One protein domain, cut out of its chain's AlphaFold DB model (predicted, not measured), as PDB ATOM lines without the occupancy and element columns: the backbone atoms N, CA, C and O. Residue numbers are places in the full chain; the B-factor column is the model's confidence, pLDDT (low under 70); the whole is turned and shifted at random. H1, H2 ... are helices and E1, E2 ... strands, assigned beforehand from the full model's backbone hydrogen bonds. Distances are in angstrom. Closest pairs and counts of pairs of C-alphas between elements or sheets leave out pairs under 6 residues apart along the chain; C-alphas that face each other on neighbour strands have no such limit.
ATOM      1  N   SER A 190     -52.035 -74.372  95.891       66.31
ATOM      2  CA  SER A 190     -52.883 -74.752  97.018       66.31
ATOM      3  C   SER A 190     -53.499 -73.544  97.731       66.31
ATOM      4  O   SER A 190     -54.629 -73.631  98.193       66.31
ATOM      5  N   GLN A 191     -52.814 -72.397  97.767       75.56
ATOM      6  CA  GLN A 191     -53.294 -71.193  98.452       75.56
ATOM      7  C   GLN A 191     -54.444 -70.514  97.703       75.56
ATOM      8  O   GLN A 191     -55.357 -70.015  98.343       75.56
ATOM      9  N   LEU A 192     -54.459 -70.539  96.363       75.62
ATOM     10  CA  LEU A 192     -55.605 -70.018  95.600       75.62
ATOM     11  C   LEU A 192     -56.855 -70.891  95.719       75.62
ATOM     12  O   LEU A 192     -57.962 -70.363  95.700       75.62
ATOM     13  N   ALA A 193     -56.685 -72.213  95.796       72.62
ATOM     14  CA  ALA A 193     -57.816 -73.129  95.932       72.62
ATOM     15  C   ALA A 193     -58.481 -73.003  97.311       72.62
ATOM     16  O   ALA A 193     -59.693 -73.153  97.415       72.62
ATOM     17  N   ASN A 194     -57.685 -72.677  98.335       80.12
ATOM     18  CA  ASN A 194     -58.134 -72.545  99.720       80.12
ATOM     19  C   ASN A 194     -58.414 -71.092 100.135       80.12
ATOM     20  O   ASN A 194     -58.689 -70.845 101.303       80.12
ATOM     21  N   LYS A 195     -58.298 -70.122  99.220       86.56
ATOM     22  CA  LYS A 195     -58.620 -68.725  99.515       86.56
ATOM     23  C   LYS A 195     -60.138 -68.566  99.602       86.56
ATOM     24  O   LYS A 195     -60.851 -68.998  98.697       86.56
ATOM     25  N   ASP A 196     -60.608 -67.879 100.636       90.31
ATOM     26  CA  ASP A 196     -61.996 -67.431 100.717       90.31
ATOM     27  C   ASP A 196     -62.229 -66.313  99.695       90.31
ATOM     28  O   ASP A 196     -61.732 -65.192  99.828       90.31
ATOM     29  N   TRP A 197     -62.934 -66.652  98.618       93.25
ATOM     30  CA  TRP A 197     -63.246 -65.726  97.535       93.25
ATOM     31  C   TRP A 197     -64.435 -64.855  97.913       93.25
ATOM     32  O   TRP A 197     -65.515 -65.372  98.201       93.25
ATOM     33  N   HIS A 198     -64.261 -63.537  97.849       95.06
ATOM     34  CA  HIS A 198     -65.351 -62.595  98.064       95.06
ATOM     35  C   HIS A 198     -65.940 -62.150  96.712       95.06
ATOM     36  O   HIS A 198     -65.187 -61.965  95.752       95.06
ATOM     37  N   PRO A 199     -67.257 -61.888  96.588       93.44
ATOM     38  CA  PRO A 199     -67.859 -61.442  95.327       93.44
ATOM     39  C   PRO A 199     -67.196 -60.196  94.709       93.44
ATOM     40  O   PRO A 199     -67.189 -60.038  93.486       93.44
ATOM     41  N   ALA A 200     -66.603 -59.339  95.546       92.94
ATOM     42  CA  ALA A 200     -65.894 -58.117  95.150       92.94
ATOM     43  C   ALA A 200     -64.524 -58.350  94.472       92.94
ATOM     44  O   ALA A 200     -63.979 -57.423  93.865       92.94
ATOM     45  N   ASP A 201     -63.975 -59.568  94.540       93.50
ATOM     46  CA  ASP A 201     -62.726 -59.948  93.858       93.50
ATOM     47  C   ASP A 201     -62.912 -60.136  92.340       93.50
ATOM     48  O   ASP A 201     -61.943 -60.311  91.588       93.50
ATOM     49  N   PHE A 202     -64.159 -60.073  91.869       95.81
ATOM     50  CA  PHE A 202     -64.555 -60.316  90.490       95.81
ATOM     51  C   PHE A 202     -65.195 -59.074  89.872       95.81
ATOM     52  O   PHE A 202     -65.860 -58.281  90.537       95.81
ATOM     53  N   ARG A 203     -65.020 -58.923  88.562       92.88
ATOM     54  CA  ARG A 203     -65.702 -57.927  87.729       92.88
ATOM     55  C   ARG A 203     -66.419 -58.633  86.585       92.88
ATOM     56  O   ARG A 203     -66.023 -59.730  86.200       92.88
ATOM     57  N   LEU A 204     -67.453 -58.010  86.035       91.56
ATOM     58  CA  LEU A 204     -68.129 -58.544  84.856       91.56
ATOM     59  C   LEU A 204     -67.185 -58.511  83.649       91.56
ATOM     60  O   LEU A 204     -66.429 -57.559  83.446       91.56
ATOM     61  N   ASN A 205     -67.211 -59.586  82.875       90.12
ATOM     62  CA  ASN A 205     -66.488 -59.703  81.626       90.12
ATOM     63  C   ASN A 205     -67.204 -58.868  80.564       90.12
ATOM     64  O   ASN A 205     -68.342 -59.167  80.224       90.12
ATOM     65  N   SER A 206     -66.533 -57.861  80.007       85.69
ATOM     66  CA  SER A 206     -67.096 -56.995  78.961       85.69
ATOM     67  C   SER A 206     -67.503 -57.750  77.690       85.69
ATOM     68  O   SER A 206     -68.272 -57.223  76.895       85.69
ATOM     69  N   ASN A 207     -66.995 -58.972  77.498       84.31
ATOM     70  CA  ASN A 207     -67.328 -59.824  76.355       84.31
ATOM     71  C   ASN A 207     -68.608 -60.650  76.559       84.31
ATOM     72  O   ASN A 207     -69.087 -61.254  75.604       84.31
ATOM     73  N   HIS A 208     -69.128 -60.733  77.787       75.56
ATOM     74  CA  HIS A 208     -70.436 -61.331  78.045       75.56
ATOM     75  C   HIS A 208     -71.488 -60.233  77.975       75.56
ATOM     76  O   HIS A 208     -71.339 -59.192  78.611       75.56
ATOM     77  N   ASP A 209     -72.520 -60.476  77.171       60.38
ATOM     78  CA  ASP A 209     -73.540 -59.501  76.794       60.38
ATOM     79  C   ASP A 209     -74.076 -58.725  78.009       60.38
ATOM     80  O   ASP A 209     -74.774 -59.264  78.875       60.38
ATOM     81  N   VAL A 210     -73.760 -57.428  78.049       58.41
ATOM     82  CA  VAL A 210     -74.210 -56.465  79.073       58.41
ATOM     83  C   VAL A 210     -75.745 -56.359  79.095       58.41
ATOM     84  O   VAL A 210     -76.335 -55.916  80.076       58.41
ATOM     85  N   PHE A 211     -76.412 -56.832  78.040       54.44
ATOM     86  CA  PHE A 211     -77.863 -56.794  77.877       54.44
ATOM     87  C   PHE A 211     -78.642 -57.790  78.750       54.44
ATOM     88  O   PHE A 211     -79.854 -57.648  78.866       54.44
ATOM     89  N   ASN A 212     -77.978 -58.759  79.394       52.12
ATOM     90  CA  ASN A 212     -78.616 -59.732  80.296       52.12
ATOM     91  C   ASN A 212     -78.134 -59.599  81.754       52.12
ATOM     92  O   ASN A 212     -78.037 -60.586  82.497       52.12
ATOM     93  N   ILE A 213     -77.812 -58.372  82.171       52.56
ATOM     94  CA  ILE A 213     -77.785 -58.020  83.590       52.56
ATOM     95  C   ILE A 213     -79.256 -57.982  84.042       52.56
ATOM     96  O   ILE A 213     -80.043 -57.274  83.411       52.56
ATOM     97  N   PRO A 214     -79.664 -58.745  85.077       46.09
ATOM     98  CA  PRO A 214     -80.997 -58.616  85.659       46.09
ATOM     99  C   PRO A 214     -81.294 -57.133  85.887       46.09
ATOM    100  O   PRO A 214     -80.446 -56.414  86.416       46.09
ATOM    101  N   ASN A 215     -82.468 -56.675  85.449       44.66
ATOM    102  CA  ASN A 215     -82.877 -55.264  85.433       44.66
ATOM    103  C   ASN A 215     -82.760 -54.527  86.785       44.66
ATOM    104  O   ASN A 215     -82.935 -53.312  86.815       44.66
ATOM    105  N   ASP A 216     -82.407 -55.205  87.873       42.06
ATOM    106  CA  ASP A 216     -82.190 -54.624  89.200       42.06
ATOM    107  C   ASP A 216     -80.961 -53.699  89.294       42.06
ATOM    108  O   ASP A 216     -80.829 -52.956  90.264       42.06
ATOM    109  N   LEU A 217     -80.080 -53.676  88.284       45.53
ATOM    110  CA  LEU A 217     -78.984 -52.694  88.178       45.53
ATOM    111  C   LEU A 217     -79.149 -51.700  87.019       45.53
ATOM    112  O   LEU A 217     -78.306 -50.816  86.844       45.53
ATOM    113  N   ASN A 218     -80.236 -51.792  86.246       41.00
ATOM    114  CA  ASN A 218     -80.543 -50.779  85.245       41.00
ATOM    115  C   ASN A 218     -81.088 -49.531  85.952       41.00
ATOM    116  O   ASN A 218     -82.261 -49.433  86.304       41.00
ATOM    117  N   PHE A 219     -80.216 -48.534  86.110       47.38
ATOM    118  CA  PHE A 219     -80.512 -47.162  86.547       47.38
ATOM    119  C   PHE A 219     -81.450 -46.391  85.583       47.38
ATOM    120  O   PHE A 219     -81.362 -45.170  85.463       47.38
ATOM    121  N   THR A 220     -82.350 -47.073  84.871       42.62
ATOM    122  CA  THR A 220     -83.360 -46.479  83.985       42.62
ATOM    123  C   THR A 220     -84.635 -46.069  84.722       42.62
ATOM    124  O   THR A 220     -85.532 -45.484  84.114       42.62
ATOM    125  N   ALA A 221     -84.736 -46.315  86.031       50.44
ATOM    126  CA  ALA A 221     -85.725 -45.630  86.852       50.44
ATOM    127  C   ALA A 221     -85.436 -44.120  86.791       50.44
ATOM    128  O   ALA A 221     -84.373 -43.674  87.226       50.44
ATOM    129  N   LYS A 222     -86.363 -43.334  86.216       52.69
ATOM    130  CA  LYS A 222     -86.270 -41.864  86.171       52.69
ATOM    131  C   LYS A 222     -85.864 -41.354  87.555       52.69
ATOM    132  O   LYS A 222     -86.602 -41.557  88.521       52.69
ATOM    133  N   ARG A 223     -84.684 -40.731  87.653       55.44
ATOM    134  CA  ARG A 223     -84.140 -40.232  88.921       55.44
ATOM    135  C   ARG A 223     -85.097 -39.166  89.460       55.44
ATOM    136  O   ARG A 223     -85.235 -38.102  88.866       55.44
ATOM    137  N   LYS A 224     -85.793 -39.474  90.554       53.69
ATOM    138  CA  LYS A 224     -86.633 -38.513  91.272       53.69
ATOM    139  C   LYS A 224     -85.730 -37.686  92.182       53.69
ATOM    140  O   LYS A 224     -85.004 -38.241  93.001       53.69
ATOM    141  N   CYS A 225     -85.752 -36.369  92.016       62.53
ATOM    142  CA  CYS A 225     -85.222 -35.442  93.010       62.53
ATOM    143  C   CYS A 225     -86.186 -35.391  94.212       62.53
ATOM    144  O   CYS A 225     -87.343 -35.794  94.090       62.53
ATOM    145  N   MET A 226     -85.753 -34.833  95.351       55.78
ATOM    146  CA  MET A 226     -86.648 -34.493  96.473       55.78
ATOM    147  C   MET A 226     -87.843 -33.624  96.040       55.78
ATOM    148  O   MET A 226     -88.900 -33.672  96.656       55.78
ATOM    149  N   HIS A 227     -87.691 -32.854  94.960       62.12
ATOM    150  CA  HIS A 227     -88.750 -32.027  94.376       62.12
ATOM    151  C   HIS A 227     -89.589 -32.762  93.308       62.12
ATOM    152  O   HIS A 227     -90.347 -32.127  92.581       62.12
ATOM    153  N   GLY A 228     -89.439 -34.084  93.169       67.00
ATOM    154  CA  GLY A 228     -90.092 -34.893  92.136       67.00
ATOM    155  C   GLY A 228     -89.261 -35.068  90.857       67.00
ATOM    156  O   GLY A 228     -88.043 -34.880  90.846       67.00
ATOM    157  N   THR A 229     -89.916 -35.479  89.767       62.25
ATOM    158  CA  THR A 229     -89.282 -35.677  88.446       62.25
ATOM    159  C   THR A 229     -89.051 -34.386  87.666       62.25
ATOM    160  O   THR A 229     -88.316 -34.402  86.686       62.25
ATOM    161  N   ASP A 230     -89.640 -33.275  88.110       68.31
ATOM    162  CA  ASP A 230     -89.811 -32.068  87.288       68.31
ATOM    163  C   ASP A 230     -88.909 -30.915  87.769       68.31
ATOM    164  O   ASP A 230     -89.146 -29.734  87.507       68.31
ATOM    165  N   CYS A 231     -87.868 -31.245  88.536       74.31
ATOM    166  CA  CYS A 231     -86.958 -30.258  89.097       74.31
ATOM    167  C   CYS A 231     -86.045 -29.681  88.004       74.31
ATOM    168  O   CYS A 231     -85.062 -30.313  87.611       74.31
ATOM    169  N   LYS A 232     -86.338 -28.452  87.557       74.56
ATOM    170  CA  LYS A 232     -85.563 -27.735  86.526       74.56
ATOM    171  C   LYS A 232     -84.079 -27.583  86.868       74.56
ATOM    172  O   LYS A 232     -83.242 -27.617  85.975       74.56
ATOM    173  N   GLU A 233     -83.738 -27.439  88.148       68.56
ATOM    174  CA  GLU A 233     -82.340 -27.346  88.591       68.56
ATOM    175  C   GLU A 233     -81.596 -28.677  88.413       68.56
ATOM    176  O   GLU A 233     -80.448 -28.690  87.969       68.56
ATOM    177  N   CYS A 234     -82.258 -29.810  88.676       67.56
ATOM    178  CA  CYS A 234     -81.690 -31.134  88.417       67.56
ATOM    179  C   CYS A 234     -81.567 -31.409  86.917       67.56
ATOM    180  O   CYS A 234     -80.560 -31.962  86.484       67.56
ATOM    181  N   GLU A 235     -82.557 -31.002  86.123       70.06
ATOM    182  CA  GLU A 235     -82.507 -31.116  84.664       70.06
ATOM    183  C   GLU A 235     -81.336 -30.311  84.081       70.06
ATOM    184  O   GLU A 235     -80.595 -30.820  83.244       70.06
ATOM    185  N   GLN A 236     -81.092 -29.097  84.587       71.94
ATOM    186  CA  GLN A 236     -79.945 -28.281  84.185       71.94
ATOM    187  C   GLN A 236     -78.608 -28.883  84.635       71.94
ATOM    188  O   GLN A 236     -77.677 -28.960  83.836       71.94
ATOM    189  N   PHE A 237     -78.504 -29.349  85.884       69.31
ATOM    190  CA  PHE A 237     -77.278 -29.961  86.406       69.31
ATOM    191  C   PHE A 237     -76.896 -31.237  85.642       69.31
ATOM    192  O   PHE A 237     -75.748 -31.396  85.223       69.31
ATOM    193  N   TYR A 238     -77.857 -32.137  85.417       65.69
ATOM    194  CA  TYR A 238     -77.604 -33.377  84.684       65.69
ATOM    195  C   TYR A 238     -77.487 -33.157  83.172       65.69
ATOM    196  O   TYR A 238     -76.665 -33.814  82.540       65.69
ATOM    197  N   GLY A 239     -78.214 -32.193  82.600       70.00
ATOM    198  CA  GLY A 239     -78.054 -31.791  81.202       70.00
ATOM    199  C   GLY A 239     -76.651 -31.254  80.898       70.00
ATOM    200  O   GLY A 239     -76.082 -31.577  79.857       70.00
ATOM    201  N   LEU A 240     -76.050 -30.509  81.835       64.06
ATOM    202  CA  LEU A 240     -74.657 -30.053  81.741       64.06
ATOM    203  C   LEU A 240     -73.656 -31.214  81.853       64.06
ATOM    204  O   LEU A 240     -72.700 -31.281  81.079       64.06
ATOM    205  N   LEU A 241     -73.895 -32.157  82.770       60.91
ATOM    206  CA  LEU A 241     -73.084 -33.374  82.903       60.91
ATOM    207  C   LEU A 241     -73.123 -34.238  81.641       60.91
ATOM    208  O   LEU A 241     -72.110 -34.847  81.294       60.91
ATOM    209  N   ASP A 242     -74.262 -34.287  80.948       61.16
ATOM    210  CA  ASP A 242     -74.394 -35.099  79.745       61.16
ATOM    211  C   ASP A 242     -73.682 -34.517  78.522       61.16
ATOM    212  O   ASP A 242     -73.217 -35.297  77.686       61.16
ATOM    213  N   GLN A 243     -73.531 -33.191  78.460       62.16
ATOM    214  CA  GLN A 243     -72.940 -32.484  77.321       62.16
ATOM    215  C   GLN A 243     -71.414 -32.306  77.385       62.16
ATOM    216  O   GLN A 243     -70.814 -32.089  76.335       62.16
ATOM    217  N   GLN A 244     -70.774 -32.370  78.562       53.66
ATOM    218  CA  GLN A 244     -69.372 -31.920  78.702       53.66
ATOM    219  C   GLN A 244     -68.367 -32.924  79.283       53.66
ATOM    220  O   GLN A 244     -67.192 -32.584  79.380       53.66
ATOM    221  N   MET A 245     -68.771 -34.138  79.662       50.94
ATOM    222  CA  MET A 245     -67.874 -35.051  80.385       50.94
ATOM    223  C   MET A 245     -67.655 -36.371  79.644       50.94
ATOM    224  O   MET A 245     -68.615 -37.047  79.269       50.94
ATOM    225  N   ASP A 246     -66.389 -36.768  79.502       62.81
ATOM    226  CA  ASP A 246     -66.007 -38.107  79.049       62.81
ATOM    227  C   ASP A 246     -66.581 -39.180  79.991       62.81
ATOM    228  O   ASP A 246     -66.771 -38.950  81.191       62.81
ATOM    229  N   TYR A 247     -66.864 -40.369  79.453       56.25
ATOM    230  CA  TYR A 247     -67.602 -41.448  80.132       56.25
ATOM    231  C   TYR A 247     -67.029 -41.814  81.519       56.25
ATOM    232  O   TYR A 247     -67.777 -42.128  82.445       56.25
ATOM    233  N   GLU A 248     -65.709 -41.713  81.700       54.22
ATOM    234  CA  GLU A 248     -65.031 -41.979  82.978       54.22
ATOM    235  C   GLU A 248     -65.279 -40.890  84.037       54.22
ATOM    236  O   GLU A 248     -65.442 -41.196  85.220       54.22
ATOM    237  N   HIS A 249     -65.405 -39.628  83.623       57.91
ATOM    238  CA  HIS A 249     -65.668 -38.499  84.518       57.91
ATOM    239  C   HIS A 249     -67.146 -38.407  84.930       57.91
ATOM    240  O   HIS A 249     -67.454 -37.942  86.033       57.91
ATOM    241  N   LYS A 250     -68.066 -38.917  84.096       57.41
ATOM    242  CA  LYS A 250     -69.494 -39.031  84.441       57.41
ATOM    243  C   LYS A 250     -69.718 -39.935  85.659       57.41
ATOM    244  O   LYS A 250     -70.500 -39.580  86.538       57.41
ATOM    245  N   ASN A 251     -68.997 -41.052  85.768       53.44
ATOM    246  CA  ASN A 251     -69.162 -41.992  86.886       53.44
ATOM    247  C   ASN A 251     -68.655 -41.427  88.225       53.44
ATOM    248  O   ASN A 251     -69.275 -41.662  89.259       53.44
ATOM    249  N   GLY A 252     -67.575 -40.638  88.216       52.62
ATOM    250  CA  GLY A 252     -67.044 -39.998  89.426       52.62
ATOM    251  C   GLY A 252     -67.941 -38.875  89.963       52.62
ATOM    252  O   GLY A 252     -68.199 -38.807  91.163       52.62
ATOM    253  N   ALA A 253     -68.474 -38.026  89.076       53.00
ATOM    254  CA  ALA A 253     -69.366 -36.927  89.457       53.00
ATOM    255  C   ALA A 253     -70.776 -37.403  89.861       53.00
ATOM    256  O   ALA A 253     -71.432 -36.778  90.696       53.00
ATOM    257  N   GLN A 254     -71.247 -38.534  89.323       51.72
ATOM    258  CA  GLN A 254     -72.535 -39.118  89.712       51.72
ATOM    259  C   GLN A 254     -72.561 -39.635  91.161       51.72
ATOM    260  O   GLN A 254     -73.639 -39.679  91.753       51.72
ATOM    261  N   LEU A 255     -71.410 -39.985  91.747       47.03
ATOM    262  CA  LEU A 255     -71.316 -40.555  93.099       47.03
ATOM    263  C   LEU A 255     -71.222 -39.505  94.222       47.03
ATOM    264  O   LEU A 255     -71.476 -39.834  95.379       47.03
ATOM    265  N   SER A 256     -70.884 -38.250  93.907       44.56
ATOM    266  CA  SER A 256     -70.737 -37.156  94.888       44.56
ATOM    267  C   SER A 256     -71.934 -36.199  94.942       44.56
ATOM    268  O   SER A 256     -71.985 -35.293  95.778       44.56
ATOM    269  N   SER A 257     -72.931 -36.418  94.086       46.94
ATOM    270  CA  SER A 257     -74.202 -35.705  94.114       46.94
ATOM    271  C   SER A 257     -74.923 -35.959  95.447       46.94
ATOM    272  O   SER A 257     -75.330 -37.082  95.739       46.94
ATOM    273  N   ARG A 258     -75.132 -34.898  96.245       50.78
ATOM    274  CA  ARG A 258     -75.891 -34.902  97.519       50.78
ATOM    275  C   ARG A 258     -77.338 -35.402  97.397       50.78
ATOM    276  O   ARG A 258     -78.017 -35.561  98.405       50.78
ATOM    277  N   HIS A 259     -77.798 -35.687  96.187       49.44
ATOM    278  CA  HIS A 259     -79.063 -36.346  95.911       49.44
ATOM    279  C   HIS A 259     -78.908 -37.857  96.099       49.44
ATOM    280  O   HIS A 259     -78.845 -38.618  95.133       49.44
ATOM    281  N   MET A 282     -79.850 -60.769 114.795       74.19
ATOM    282  CA  MET A 282     -78.871 -59.999 114.019       74.19
ATOM    283  C   MET A 282     -77.590 -60.788 113.748       74.19
ATOM    284  O   MET A 282     -76.946 -60.569 112.719       74.19
ATOM    285  N   GLU A 283     -77.173 -61.655 114.669       76.75
ATOM    286  CA  GLU A 283     -75.983 -62.482 114.481       76.75
ATOM    287  C   GLU A 283     -76.235 -63.590 113.455       76.75
ATOM    288  O   GLU A 283     -75.422 -63.781 112.545       76.75
ATOM    289  N   GLU A 284     -77.404 -64.230 113.515       81.69
ATOM    290  CA  GLU A 284     -77.820 -65.221 112.525       81.69
ATOM    291  C   GLU A 284     -77.958 -64.609 111.121       81.69
ATOM    292  O   GLU A 284     -77.448 -65.164 110.143       81.69
ATOM    293  N   ASP A 285     -78.536 -63.410 111.008       76.25
ATOM    294  CA  ASP A 285     -78.630 -62.690 109.735       76.25
ATOM    295  C   ASP A 285     -77.258 -62.325 109.157       76.25
ATOM    296  O   ASP A 285     -77.025 -62.472 107.949       76.25
ATOM    297  N   LYS A 286     -76.317 -61.882 110.001       79.75
ATOM    298  CA  LYS A 286     -74.933 -61.611 109.579       79.75
ATOM    299  C   LYS A 286     -74.249 -62.881 109.092       79.75
ATOM    300  O   LYS A 286     -73.609 -62.848 108.040       79.75
ATOM    301  N   LYS A 287     -74.411 -63.991 109.818       90.12
ATOM    302  CA  LYS A 287     -73.853 -65.292 109.441       90.12
ATOM    303  C   LYS A 287     -74.413 -65.758 108.099       90.12
ATOM    304  O   LYS A 287     -73.642 -66.050 107.189       90.12
ATOM    305  N   ARG A 288     -75.736 -65.706 107.922       89.56
ATOM    306  CA  ARG A 288     -76.407 -66.050 106.661       89.56
ATOM    307  C   ARG A 288     -75.928 -65.184 105.496       89.56
ATOM    308  O   ARG A 288     -75.691 -65.694 104.404       89.56
ATOM    309  N   THR A 289     -75.745 -63.884 105.725       87.19
ATOM    310  CA  THR A 289     -75.235 -62.957 104.701       87.19
ATOM    311  C   THR A 289     -73.787 -63.284 104.320       87.19
ATOM    312  O   THR A 289     -73.443 -63.279 103.139       87.19
ATOM    313  N   ALA A 290     -72.939 -63.616 105.298       86.19
ATOM    314  CA  ALA A 290     -71.556 -64.023 105.054       86.19
ATOM    315  C   ALA A 290     -71.474 -65.356 104.288       86.19
ATOM    316  O   ALA A 290     -70.707 -65.474 103.333       86.19
ATOM    317  N   GLU A 291     -72.304 -66.338 104.647       92.19
ATOM    318  CA  GLU A 291     -72.397 -67.626 103.949       92.19
ATOM    319  C   GLU A 291     -72.867 -67.461 102.498       92.19
ATOM    320  O   GLU A 291     -72.278 -68.049 101.586       92.19
ATOM    321  N   GLN A 292     -73.873 -66.613 102.259       93.19
ATOM    322  CA  GLN A 292     -74.328 -66.278 100.908       93.19
ATOM    323  C   GLN A 292     -73.225 -65.604 100.086       93.19
ATOM    324  O   GLN A 292     -73.002 -65.993  98.938       93.19
ATOM    325  N   ALA A 293     -72.490 -64.654 100.671       89.38
ATOM    326  CA  ALA A 293     -71.374 -63.998  99.997       89.38
ATOM    327  C   ALA A 293     -70.253 -64.992  99.640       89.38
ATOM    328  O   ALA A 293     -69.720 -64.941  98.531       89.38
ATOM    329  N   LEU A 294     -69.928 -65.935 100.531       91.50
ATOM    330  CA  LEU A 294     -68.944 -66.989 100.259       91.50
ATOM    331  C   LEU A 294     -69.407 -67.942  99.149       91.50
ATOM    332  O   LEU A 294     -68.621 -68.293  98.267       91.50
ATOM    333  N   ALA A 295     -70.677 -68.357  99.164       93.44
ATOM    334  CA  ALA A 295     -71.250 -69.200  98.117       93.44
ATOM    335  C   ALA A 295     -71.232 -68.491  96.753       93.44
ATOM    336  O   ALA A 295     -70.816 -69.070  95.746       93.44
ATOM    337  N   GLU A 296     -71.606 -67.211  96.721       93.38
ATOM    338  CA  GLU A 296     -71.556 -66.398  95.510       93.38
ATOM    339  C   GLU A 296     -70.115 -66.197  95.015       93.38
ATOM    340  O   GLU A 296     -69.846 -66.346  93.823       93.38
ATOM    341  N   GLY A 297     -69.167 -65.926  95.915       94.38
ATOM    342  CA  GLY A 297     -67.748 -65.810  95.581       94.38
ATOM    343  C   GLY A 297     -67.191 -67.084  94.943       94.38
ATOM    344  O   GLY A 297     -66.478 -67.008  93.939       94.38
ATOM    345  N   LYS A 298     -67.583 -68.263  95.447       92.56
ATOM    346  CA  LYS A 298     -67.234 -69.564  94.848       92.56
ATOM    347  C   LYS A 298     -67.833 -69.745  93.451       92.56
ATOM    348  O   LYS A 298     -67.125 -70.198  92.553       92.56
ATOM    349  N   ASN A 299     -69.086 -69.348  93.235       94.12
ATOM    350  CA  ASN A 299     -69.718 -69.408  91.910       94.12
ATOM    351  C   ASN A 299     -69.038 -68.460  90.908       94.12
ATOM    352  O   ASN A 299     -68.732 -68.843  89.782       94.12
ATOM    353  N   ARG A 300     -68.714 -67.229  91.326       94.44
ATOM    354  CA  ARG A 300     -67.977 -66.279  90.476       94.44
ATOM    355  C   ARG A 300     -66.568 -66.778  90.156       94.44
ATOM    356  O   ARG A 300     -66.088 -66.564  89.045       94.44
ATOM    357  N   PHE A 301     -65.920 -67.475  91.092       93.75
ATOM    358  CA  PHE A 301     -64.623 -68.110  90.874       93.75
ATOM    359  C   PHE A 301     -64.678 -69.193  89.791       93.75
ATOM    360  O   PHE A 301     -63.870 -69.164  88.861       93.75
ATOM    361  N   THR A 302     -65.629 -70.128  89.877       92.06
ATOM    362  CA  THR A 302     -65.771 -71.208  88.887       92.06
ATOM    363  C   THR A 302     -66.115 -70.659  87.504       92.06
ATOM    364  O   THR A 302     -65.524 -71.087  86.510       92.06
ATOM    365  N   GLU A 303     -66.981 -69.646  87.424       93.44
ATOM    366  CA  GLU A 303     -67.256 -68.943  86.169       93.44
ATOM    367  C   GLU A 303     -66.019 -68.222  85.617       93.44
ATOM    368  O   GLU A 303     -65.737 -68.319  84.422       93.44
ATOM    369  N   ALA A 304     -65.246 -67.544  86.469       93.56
ATOM    370  CA  ALA A 304     -64.044 -66.826  86.051       93.56
ATOM    371  C   ALA A 304     -62.933 -67.749  85.532       93.56
ATOM    372  O   ALA A 304     -62.159 -67.342  84.663       93.56
ATOM    373  N   LEU A 305     -62.864 -68.993  86.017       91.56
ATOM    374  CA  LEU A 305     -61.982 -70.016  85.453       91.56
ATOM    375  C   LEU A 305     -62.428 -70.444  84.049       91.56
ATOM    376  O   LEU A 305     -61.598 -70.578  83.155       91.56
ATOM    377  N   ASN A 306     -63.730 -70.584  83.818       91.25
ATOM    378  CA  ASN A 306     -64.277 -71.066  82.548       91.25
ATOM    379  C   ASN A 306     -64.456 -69.965  81.483       91.25
ATOM    380  O   ASN A 306     -65.145 -70.178  80.488       91.25
ATOM    381  N   ASN A 307     -63.845 -68.786  81.667       88.69
ATOM    382  CA  ASN A 307     -64.073 -67.585  80.846       88.69
ATOM    383  C   ASN A 307     -65.572 -67.204  80.735       88.69
ATOM    384  O   ASN A 307     -66.038 -66.743  79.689       88.69
ATOM    385  N   GLY A 308     -66.323 -67.410  81.820       90.00
ATOM    386  CA  GLY A 308     -67.736 -67.070  81.952       90.00
ATOM    387  C   GLY A 308     -67.996 -65.571  82.140       90.00
ATOM    388  O   GLY A 308     -67.199 -64.716  81.733       90.00
ATOM    389  N   ARG A 309     -69.134 -65.255  82.770       93.25
ATOM    390  CA  ARG A 309     -69.635 -63.883  82.951       93.25
ATOM    391  C   ARG A 309     -68.724 -63.031  83.831       93.25
ATOM    392  O   ARG A 309     -68.694 -61.812  83.669       93.25
ATOM    393  N   TYR A 310     -67.964 -63.644  84.732       95.31
ATOM    394  CA  TYR A 310     -67.054 -62.949  85.638       95.31
ATOM    395  C   TYR A 310     -65.590 -63.120  85.221       95.31
ATOM    396  O   TYR A 310     -65.193 -64.138  84.668       95.31
ATOM    397  N   VAL A 311     -64.760 -62.118  85.510       95.12
ATOM    398  CA  VAL A 311     -63.296 -62.182  85.410       95.12
ATOM    399  C   VAL A 311     -62.672 -61.653  86.694       95.12
ATOM    400  O   VAL A 311     -63.207 -60.752  87.339       95.12
ATOM    401  N   PHE A 312     -61.505 -62.181  87.059       95.50
ATOM    402  CA  PHE A 312     -60.753 -61.694  88.215       95.50
ATOM    403  C   PHE A 312     -60.421 -60.200  88.075       95.50
ATOM    404  O   PHE A 312     -60.018 -59.724  87.000       95.50
ATOM    405  N   LYS A 313     -60.596 -59.460  89.174       94.44
ATOM    406  CA  LYS A 313     -60.237 -58.042  89.264       94.44
ATOM    407  C   LYS A 313     -58.718 -57.861  89.242       94.44
ATOM    408  O   LYS A 313     -58.230 -57.026  88.487       94.44
ATOM    409  N   ASP A 314     -57.989 -58.686  89.996       93.19
ATOM    410  CA  ASP A 314     -56.523 -58.704  90.005       93.19
ATOM    411  C   ASP A 314     -55.963 -59.424  88.754       93.19
ATOM    412  O   ASP A 314     -56.218 -60.621  88.553       93.19
ATOM    413  N   PRO A 315     -55.176 -58.731  87.904       89.94
ATOM    414  CA  PRO A 315     -54.531 -59.331  86.739       89.94
ATOM    415  C   PRO A 315     -53.597 -60.499  87.083       89.94
ATOM    416  O   PRO A 315     -53.550 -61.469  86.327       89.94
ATOM    417  N   LYS A 316     -52.892 -60.451  88.223       90.88
ATOM    418  CA  LYS A 316     -51.925 -61.491  88.614       90.88
ATOM    419  C   LYS A 316     -52.626 -62.826  88.863       90.88
ATOM    420  O   LYS A 316     -52.191 -63.863  88.355       90.88
ATOM    421  N   ILE A 317     -53.746 -62.790  89.589       90.19
ATOM    422  CA  ILE A 317     -54.597 -63.960  89.854       90.19
ATOM    423  C   ILE A 317     -55.152 -64.523  88.541       90.19
ATOM    424  O   ILE A 317     -55.113 -65.734  88.318       90.19
ATOM    425  N   ARG A 318     -55.613 -63.650  87.638       88.94
ATOM    426  CA  ARG A 318     -56.131 -64.051  86.323       88.94
ATOM    427  C   ARG A 318     -55.090 -64.807  85.498       88.94
ATOM    428  O   ARG A 318     -55.385 -65.864  84.942       88.94
ATOM    429  N   ASP A 319     -53.882 -64.264  85.396       88.44
ATOM    430  CA  ASP A 319     -52.820 -64.842  84.571       88.44
ATOM    431  C   ASP A 319     -52.299 -66.150  85.176       88.44
ATOM    432  O   ASP A 319     -51.960 -67.098  84.463       88.44
ATOM    433  N   TYR A 320     -52.293 -66.243  86.505       86.38
ATOM    434  CA  TYR A 320     -52.046 -67.490  87.213       86.38
ATOM    435  C   TYR A 320     -53.109 -68.558  86.897       86.38
ATOM    436  O   TYR A 320     -52.764 -69.667  86.480       86.38
ATOM    437  N   ALA A 321     -54.393 -68.219  87.030       85.88
ATOM    438  CA  ALA A 321     -55.506 -69.126  86.761       85.88
ATOM    439  C   ALA A 321     -55.474 -69.672  85.321       85.88
ATOM    440  O   ALA A 321     -55.570 -70.882  85.108       85.88
ATOM    441  N   LYS A 322     -55.209 -68.801  84.337       85.69
ATOM    442  CA  LYS A 322     -55.028 -69.192  82.928       85.69
ATOM    443  C   LYS A 322     -53.865 -70.163  82.722       85.69
ATOM    444  O   LYS A 322     -53.978 -71.092  81.925       85.69
ATOM    445  N   ARG A 323     -52.740 -69.970  83.422       85.62
ATOM    446  CA  ARG A 323     -51.587 -70.886  83.346       85.62
ATOM    447  C   ARG A 323     -51.913 -72.273  83.897       85.62
ATOM    448  O   ARG A 323     -51.393 -73.250  83.367       85.62
ATOM    449  N   ARG A 324     -52.762 -72.368  84.926       80.25
ATOM    450  CA  ARG A 324     -53.184 -73.652  85.506       80.25
ATOM    451  C   ARG A 324     -54.112 -74.425  84.570       80.25
ATOM    452  O   ARG A 324     -53.866 -75.601  84.352       80.25
ATOM    453  N   LEU A 325     -55.094 -73.753  83.968       78.31
ATOM    454  CA  LEU A 325     -56.027 -74.369  83.013       78.31
ATOM    455  C   LEU A 325     -55.342 -74.917  81.756       78.31
ATOM    456  O   LEU A 325     -55.835 -75.848  81.147       78.31
ATOM    457  N   ARG A 326     -54.190 -74.358  81.365       81.38
ATOM    458  CA  ARG A 326     -53.390 -74.894  80.249       81.38
ATOM    459  C   ARG A 326     -52.625 -76.174  80.594       81.38
ATOM    460  O   ARG A 326     -52.104 -76.809  79.687       81.38
ATOM    461  N   LYS A 327     -52.457 -76.482  81.884       76.94
ATOM    462  CA  LYS A 327     -51.700 -77.649  82.364       76.94
ATOM    463  C   LYS A 327     -52.591 -78.839  82.730       76.94
ATOM    464  O   LYS A 327     -52.047 -79.923  82.917       76.94
TER     465      LYS A 327
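AT A GLANCE: This is residues 190 to 259 and 282 to 327 of the 328 residues of the protein "SAE2 domain-containing protein" of Lucilia cuprina (UniProt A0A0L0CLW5). A tiny two-stranded sheet, E1 and E2, forms a first lobe with the long helix H4, which packs on it with residues 297 to 305 and sticks out as a free arm with residues 282 to 289; the short helices H1 and H5 belong to this lobe. A long loop, residues 205 to 231, leads from E1 to a second, loosely formed lobe, where H2 and H3 lie side by side and run opposite ways. The printed part has 116 residues, with five named helices and two named strands in the order H1 E1 H2 H3 H4 E2 H5; the sheet E1 - E2 is antiparallel and the class is mostly helix. The whole is only just loose, close to extended, with a radius of gyration of the C-alphas of 19.7 A and spans of 59 by 40 by 24 A.

IN THESE COORDINATES: E1 is residues 202 to 204 and E2 residues 310 to 312; C-alpha 202 is at (-64.555, -60.316, 90.490). H4, residues 282 to 305, is 34.7 A long, from C-alpha 282 at (-78.871, -59.999, 114.019) to C-alpha 305 at (-61.982, -70.016, 85.453). H5 is residues 315 to 325, 15.6 A long, and H1 is residues 190 to 193. H2, residues 232 to 244, is 18.5 A long and begins at C-alpha 232 at (-85.563, -27.735, 86.526). H3, residues 247 to 256, is 15.7 A long.

HOW THE PARTS SIT: E1 and E2 are antiparallel neighbours at 137 degrees, with N 203 and O 311 2.9 A apart and N 311 and O 203 2.8 A apart, both within hydrogen-bond range. The closest C-alphas of H4 and E2 are those of Ala 304 and Val 311, 4.7 A apart; those of H4 and E1 are Phe 202 and Arg 300, 6.9 A apart. H4, with residue 305 alone, only just touches H5, with 3 pairs of C-alphas within 8 A, the closest being Leu 305 and Ala 321 at 6.7 A; they run the same way at a steep tilt of 62 degrees. H1 and H5 are only just apart, at 8.4 A. H2 and H3 are close but not clearly touching, with C-alphas 241 and 250 closest at 6.9 A and a shallow tilt of 31 degrees, opposite ways. H3 and H4 are apart. In H2, H4 and H5 every O i to N i+4 pair is within hydrogen-bond range; H3 has 2 of 6, beside 2 of 7 O i to N i+3 pairs, and H1 is too short for an O i to N i+4 pair.

THE WHOLE: The two farthest C-alphas, of Lys 232 and Lys 327, are 60.5 A apart. Residues 260 to 281 are not printed, and C-alphas 259 and 282 are 29.8 A apart across this cut. The link from E1 to H2 is long, 27 residues. The mean pLDDT of the printed part is 74.2; 47 residues are under 70, among them residues 209 to 230 and 240 to 259.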